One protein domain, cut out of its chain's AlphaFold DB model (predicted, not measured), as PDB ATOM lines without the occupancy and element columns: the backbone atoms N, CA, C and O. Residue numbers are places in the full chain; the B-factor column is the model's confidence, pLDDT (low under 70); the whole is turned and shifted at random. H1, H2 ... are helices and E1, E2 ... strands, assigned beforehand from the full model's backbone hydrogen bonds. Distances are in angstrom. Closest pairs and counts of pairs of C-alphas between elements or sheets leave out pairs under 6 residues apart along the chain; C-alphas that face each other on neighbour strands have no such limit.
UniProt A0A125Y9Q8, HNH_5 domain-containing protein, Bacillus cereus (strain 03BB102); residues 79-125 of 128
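What this domain is: This is residues 79 to 125 of the 128 residues of the protein "HNH_5 domain-containing protein" of Bacillus cereus (strain 03BB102) (UniProt A0A125Y9Q8). This flat piece has little regular structure: a hairpin of two strands, E1 and E2, from which a long unnamed loop runs out and folds back to the short helix H1. The loop's tip, residues 110 to 115, sticks out. The 47 printed residues hold E1, E2 and H1 in that order, an antiparallel sheet and mixed class, with only 15 residues in named elements. The whole is loose, with radius of gyration of the C-alphas 13.6 A and spans of 46 by 25 by 10 A.

How they stand to each other: Look first at the hairpin of E1, residues 88 to 93, and E2, residues 99 to 103, antiparallel at 152 degrees. N 90 and O 102, 2.9 A apart, are within hydrogen-bond range. H1, residues 122 to 125, is near E2 and apart from E1; it is too short for an O i to N i+4 pair.

Where its parts are: Find C-alpha 88 at (33.248, -7.482, -13.155); E1 runs 16.6 A from there, E2 13.0 A. H1 ends at C-alpha 125, (38.663, -10.420, -29.994).

The domain as a whole: The farthest C-alphas, Thr 96 and Ile 112, are 46.1 A apart. The printed part has no cut; E2 to H1 is a long link. Residues 108 to 116 have pLDDT under 70.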
ATOM      1  N   HIS A  79      33.945  -2.582 -10.571       92.69
ATOM      2  CA  HIS A  79      32.513  -2.364 -10.409       92.69
ATOM      3  C   HIS A  79      31.745  -3.562 -10.964       92.69
ATOM      4  O   HIS A  79      32.337  -4.471 -11.553       92.69
ATOM      5  N   TYR A  80      30.429  -3.536 -10.790       91.94
ATOM      6  CA  TYR A  80      29.521  -4.604 -11.188       91.94
ATOM      7  C   TYR A  80      28.299  -4.016 -11.882       91.94
ATOM      8  O   TYR A  80      27.899  -2.883 -11.588       91.94
ATOM      9  N   PHE A  81      27.711  -4.768 -12.809       87.94
ATOM     10  CA  PHE A  81      26.423  -4.391 -13.379       87.94
ATOM     11  C   PHE A  81      25.322  -4.604 -12.342       87.94
ATOM     12  O   PHE A  81      25.355  -5.559 -11.574       87.94
ATOM     13  N   LYS A  82      24.335  -3.704 -12.327       86.69
ATOM     14  CA  LYS A  82      23.242  -3.738 -11.347       86.69
ATOM     15  C   LYS A  82      22.425  -5.030 -11.422       86.69
ATOM     16  O   LYS A  82      22.003  -5.533 -10.389       86.69
ATOM     17  N   ASP A  83      22.201  -5.525 -12.633       88.19
ATOM     18  CA  ASP A  83      21.367  -6.701 -12.877       88.19
ATOM     19  C   ASP A  83      22.201  -7.996 -12.983       88.19
ATOM     20  O   ASP A  83      21.638  -9.085 -13.016       88.19
ATOM     21  N   GLU A  84      23.538  -7.890 -13.008       83.56
ATOM     22  CA  GLU A  84      24.473  -9.008 -13.212       83.56
ATOM     23  C   GLU A  84      25.738  -8.831 -12.345       83.56
ATOM     24  O   GLU A  84      26.801  -8.410 -12.814       83.56
ATOM     25  N   GLU A  85      25.621  -9.149 -11.051       81.50
ATOM     26  CA  GLU A  85      26.682  -8.939 -10.048       81.50
ATOM     27  C   GLU A  85      27.929  -9.822 -10.244       81.50
ATOM     28  O   GLU A  85      28.989  -9.525  -9.699       81.50
ATOM     29  N   ASP A  86      27.852 -10.881 -11.051       84.94
ATOM     30  CA  ASP A  86      29.011 -11.729 -11.362       84.94
ATOM     31  C   ASP A  86      29.911 -11.129 -12.450       84.94
ATOM     32  O   ASP A  86      31.068 -11.537 -12.619       84.94
ATOM     33  N   ILE A  87      29.413 -10.129 -13.187       87.38
ATOM     34  CA  ILE A  87      30.184  -9.460 -14.228       87.38
ATOM     35  C   ILE A  87      30.975  -8.307 -13.623       87.38
ATOM     36  O   ILE A  87      30.451  -7.245 -13.285       87.38
ATOM     37  N   LYS A  88      32.290  -8.506 -13.567       91.38
ATOM     38  CA  LYS A  88      33.248  -7.482 -13.155       91.38
ATOM     39  C   LYS A  88      33.562  -6.545 -14.314       91.38
ATOM     40  O   LYS A  88      33.968  -6.987 -15.385       91.38
ATOM     41  N   VAL A  89      33.479  -5.242 -14.071       93.12
ATOM     42  CA  VAL A  89      33.792  -4.199 -15.054       93.12
ATOM     43  C   VAL A  89      34.773  -3.179 -14.477       93.12
ATOM     44  O   VAL A  89      34.706  -2.812 -13.304       93.12
ATOM     45  N   ARG A  90      35.709  -2.709 -15.304       94.44
ATOM     46  CA  ARG A  90      36.539  -1.528 -15.019       94.44
ATOM     47  C   ARG A  90      36.105  -0.374 -15.907       94.44
ATOM     48  O   ARG A  90      35.790  -0.577 -17.074       94.44
ATOM     49  N   LEU A  91      36.143   0.840 -15.373       92.88
ATOM     50  CA  LEU A  91      35.896   2.051 -16.151       92.88
ATOM     51  C   LEU A  91      37.238   2.628 -16.599       92.88
ATOM     52  O   LEU A  91      38.036   3.091 -15.786       92.88
ATOM     53  N   GLN A  92      37.506   2.548 -17.900       89.88
ATOM     54  CA  GLN A  92      38.705   3.113 -18.507       89.88
ATOM     55  C   GLN A  92      38.410   4.533 -18.968       89.88
ATOM     56  O   GLN A  92      37.434   4.760 -19.678       89.88
ATOM     57  N   GLU A  93      39.260   5.476 -18.588       87.69
ATOM     58  CA  GLU A  93      39.199   6.859 -19.048       87.69
ATOM     59  C   GLU A  93      40.330   7.097 -20.054       87.69
ATOM     60  O   GLU A  93      41.490   6.779 -19.777       87.69
ATOM     61  N   ASP A  94      40.004   7.629 -21.230       85.19
ATOM     62  CA  ASP A  94      41.008   7.993 -22.228       85.19
ATOM     63  C   ASP A  94      41.573   9.413 -22.014       85.19
ATOM     64  O   ASP A  94      41.200  10.144 -21.097       85.19
ATOM     65  N   LYS A  95      42.493   9.841 -22.891       80.06
ATOM     66  CA  LYS A  95      43.131  11.170 -22.801       80.06
ATOM     67  C   LYS A  95      42.157  12.341 -22.990       80.06
ATOM     68  O   LYS A  95      42.490  13.458 -22.604       80.06
ATOM     69  N   THR A  96      40.997  12.107 -23.601       81.19
ATOM     70  CA  THR A  96      39.945  13.113 -23.810       81.19
ATOM     71  C   THR A  96      38.960  13.169 -22.640       81.19
ATOM     72  O   THR A  96      38.174  14.108 -22.539       81.19
ATOM     73  N   GLY A  97      39.045  12.211 -21.713       78.81
ATOM     74  CA  GLY A  97      38.094  12.033 -20.621       78.81
ATOM     75  C   GLY A  97      36.894  11.169 -20.987       78.81
ATOM     76  O   GLY A  97      35.932  11.116 -20.222       78.81
ATOM     77  N   GLN A  98      36.918  10.496 -22.140       87.50
ATOM     78  CA  GLN A  98      35.864   9.562 -22.497       87.50
ATOM     79  C   GLN A  98      35.997   8.298 -21.649       87.50
ATOM     80  O   GLN A  98      37.053   7.664 -21.599       87.50
ATOM     81  N   ILE A  99      34.898   7.932 -20.992       90.12
ATOM     82  CA  ILE A  99      34.813   6.737 -20.158       90.12
ATOM     83  C   ILE A  99      34.276   5.588 -21.007       90.12
ATOM     84  O   ILE A  99      33.209   5.696 -21.607       90.12
ATOM     85  N   THR A 100      35.001   4.473 -21.031       91.12
ATOM     86  CA  THR A 100      34.573   3.229 -21.675       91.12
ATOM     87  C   THR A 100      34.590   2.093 -20.653       91.12
ATOM     88  O   THR A 100      35.605   1.914 -19.973       91.12
ATOM     89  N   PRO A 101      33.511   1.303 -20.527       91.38
ATOM     90  CA  PRO A 101      33.562   0.081 -19.739       91.38
ATOM     91  C   PRO A 101      34.507  -0.934 -20.397       91.38
ATOM     92  O   PRO A 101      34.599  -1.012 -21.621       91.38
ATOM     93  N   TYR A 102      35.211  -1.695 -19.568       92.00
ATOM     94  CA  TYR A 102      36.011  -2.849 -19.958       92.00
ATOM     95  C   TYR A 102      35.589  -4.036 -19.099       92.00
ATOM     96  O   TYR A 102      35.752  -4.004 -17.871       92.00
ATOM     97  N   ILE A 103      35.014  -5.049 -19.737       90.94
ATOM     98  CA  ILE A 103      34.541  -6.255 -19.058       90.94
ATOM     99  C   ILE A 103      35.757  -7.116 -18.712       90.94
ATOM    100  O   ILE A 103      36.556  -7.465 -19.578       90.94
ATOM    101  N   LEU A 104      35.919  -7.452 -17.431       87.81
ATOM    102  CA  LEU A 104      36.962  -8.385 -17.025       87.81
ATOM    103  C   LEU A 104      36.546  -9.806 -17.416       87.81
ATOM    104  O   LEU A 104      35.379 -10.157 -17.215       87.81
ATOM    105  N   PRO A 105      37.483 -10.640 -17.904       85.88
ATOM    106  CA  PRO A 105      37.183 -12.019 -18.240       85.88
ATOM    107  C   PRO A 105      36.489 -12.744 -17.089       85.88
ATOM    108  O   PRO A 105      36.980 -12.744 -15.955       85.88
ATOM    109  N   ASN A 106      35.354 -13.363 -17.398       81.69
ATOM    110  CA  ASN A 106      34.608 -14.176 -16.451       81.69
ATOM    111  C   ASN A 106      34.626 -15.633 -16.912       81.69
ATOM    112  O   ASN A 106      34.356 -15.918 -18.080       81.69
ATOM    113  N   ILE A 107      34.948 -16.536 -15.987       76.69
ATOM    114  CA  ILE A 107      34.950 -17.983 -16.207       76.69
ATOM    115  C   ILE A 107      33.899 -18.559 -15.255       76.69
ATOM    116  O   ILE A 107      34.201 -18.751 -14.069       76.69
ATOM    117  N   PRO A 108      32.665 -18.803 -15.730       69.56
ATOM    118  CA  PRO A 108      31.637 -19.448 -14.932       69.56
ATOM    119  C   PRO A 108      32.130 -20.829 -14.496       69.56
ATOM    120  O   PRO A 108      32.626 -21.617 -15.306       69.56
ATOM    121  N   ARG A 109      32.028 -21.135 -13.201       63.03
ATOM    122  CA  ARG A 109      32.357 -22.471 -12.691       63.03
ATOM    123  C   ARG A 109      31.169 -23.404 -12.893       63.03
ATOM    124  O   ARG A 109      30.439 -23.659 -11.945       63.03
ATOM    125  N   ASP A 110      31.026 -23.967 -14.086       60.19
ATOM    126  CA  ASP A 110      30.206 -25.167 -14.267       60.19
ATOM    127  C   ASP A 110      31.096 -26.407 -14.137       60.19
ATOM    128  O   ASP A 110      31.840 -26.775 -15.039       60.19
ATOM    129  N   SER A 111      31.063 -27.047 -12.964       54.47
ATOM    130  CA  SER A 111      31.878 -28.235 -12.642       54.47
ATOM    131  C   SER A 111      31.238 -29.566 -13.058       54.47
ATOM    132  O   SER A 111      31.575 -30.600 -12.489       54.47
ATOM    133  N   ILE A 112      30.303 -29.567 -14.013       58.44
ATOM    134  CA  ILE A 112      29.520 -30.775 -14.339       58.44
ATOM    135  C   ILE A 112      29.903 -31.373 -15.703       58.44
ATOM    136  O   ILE A 112      29.768 -32.578 -15.886       58.44
ATOM    137  N   ASN A 113      30.483 -30.591 -16.620       59.22
ATOM    138  CA  ASN A 113      30.953 -31.072 -17.921       59.22
ATOM    139  C   ASN A 113      32.386 -30.594 -18.186       59.22
ATOM    140  O   ASN A 113      32.772 -29.518 -17.748       59.22
ATOM    141  N   ASN A 114      33.166 -31.361 -18.951       63.75
ATOM    142  CA  ASN A 114      34.546 -31.048 -19.372       63.75
ATOM    143  C   ASN A 114      34.657 -29.808 -20.306       63.75
ATOM    144  O   ASN A 114      35.600 -29.687 -21.084       63.75
ATOM    145  N   SER A 115      33.674 -28.908 -20.269       62.25
ATOM    146  CA  SER A 115      33.535 -27.711 -21.090       62.25
ATOM    147  C   SER A 115      33.461 -26.481 -20.191       62.25
ATOM    148  O   SER A 115      32.608 -26.417 -19.309       62.25
ATOM    149  N   PHE A 116      34.305 -25.488 -20.451       66.06
ATOM    150  CA  PHE A 116      34.232 -24.172 -19.821       66.06
ATOM    151  C   PHE A 116      33.787 -23.132 -20.854       66.06
ATOM    152  O   PHE A 116      34.155 -23.214 -22.025       66.06
ATOM    153  N   SER A 117      33.000 -22.149 -20.419       72.69
ATOM    154  CA  SER A 117      32.701 -20.939 -21.185       72.69
ATOM    155  C   SER A 117      33.552 -19.785 -20.649       72.69
ATOM    156  O   SER A 117      33.861 -19.727 -19.461       72.69
ATOM    157  N   ILE A 118      33.991 -18.881 -21.523       78.44
ATOM    158  CA  ILE A 118      34.715 -17.667 -21.130       78.44
ATOM    159  C   ILE A 118      34.008 -16.495 -21.789       78.44
ATOM    160  O   ILE A 118      33.786 -16.504 -22.998       78.44
ATOM    161  N   MET A 119      33.673 -15.484 -20.994       80.25
ATOM    162  CA  MET A 119      33.201 -14.205 -21.507       80.25
ATOM    163  C   MET A 119      34.388 -13.248 -21.623       80.25
ATOM    164  O   MET A 119      35.106 -13.049 -20.644       80.25
ATOM    165  N   LEU A 120      34.585 -12.662 -22.806       82.31
ATOM    166  CA  LEU A 120      35.639 -11.687 -23.098       82.31
ATOM    167  C   LEU A 120      35.027 -10.358 -23.542       82.31
ATOM    168  O   LEU A 120      33.946 -10.326 -24.132       82.31
ATOM    169  N   ASP A 121      35.740  -9.263 -23.286       84.69
ATOM    170  CA  ASP A 121      35.398  -7.974 -23.876       84.69
ATOM    171  C   ASP A 121      35.626  -8.024 -25.393       84.69
ATOM    172  O   ASP A 121      36.618  -8.577 -25.874       84.69
ATOM    173  N   LYS A 122      34.736  -7.399 -26.170       84.94
ATOM    174  CA  LYS A 122      34.844  -7.349 -27.636       84.94
ATOM    175  C   LYS A 122      36.177  -6.758 -28.110       84.94
ATOM    176  O   LYS A 122      36.651  -7.090 -29.195       84.94
ATOM    177  N   LYS A 123      36.796  -5.869 -27.326       82.62
ATOM    178  CA  LYS A 123      38.115  -5.309 -27.656       82.62
ATOM    179  C   LYS A 123      39.217  -6.371 -27.712       82.62
ATOM    180  O   LYS A 123      40.165  -6.181 -28.470       82.62
ATOM    181  N   ASP A 124      39.073  -7.474 -26.982       83.94
ATOM    182  CA  ASP A 124      40.080  -8.534 -26.895       83.94
ATOM    183  C   ASP A 124      39.975  -9.555 -28.051       83.94
ATOM    184  O   ASP A 124      40.900 -10.330 -28.275       83.94
ATOM    185  N   GLU A 125      38.903  -9.512 -28.856       76.75
ATOM    186  CA  GLU A 125      38.663 -10.420 -29.994       76.75
ATOM    187  C   GLU A 125      39.707 -10.274 -31.123       76.75
ATOM    188  O   GLU A 125      39.981 -11.223 -31.850       76.75
TER     189      GLU A 125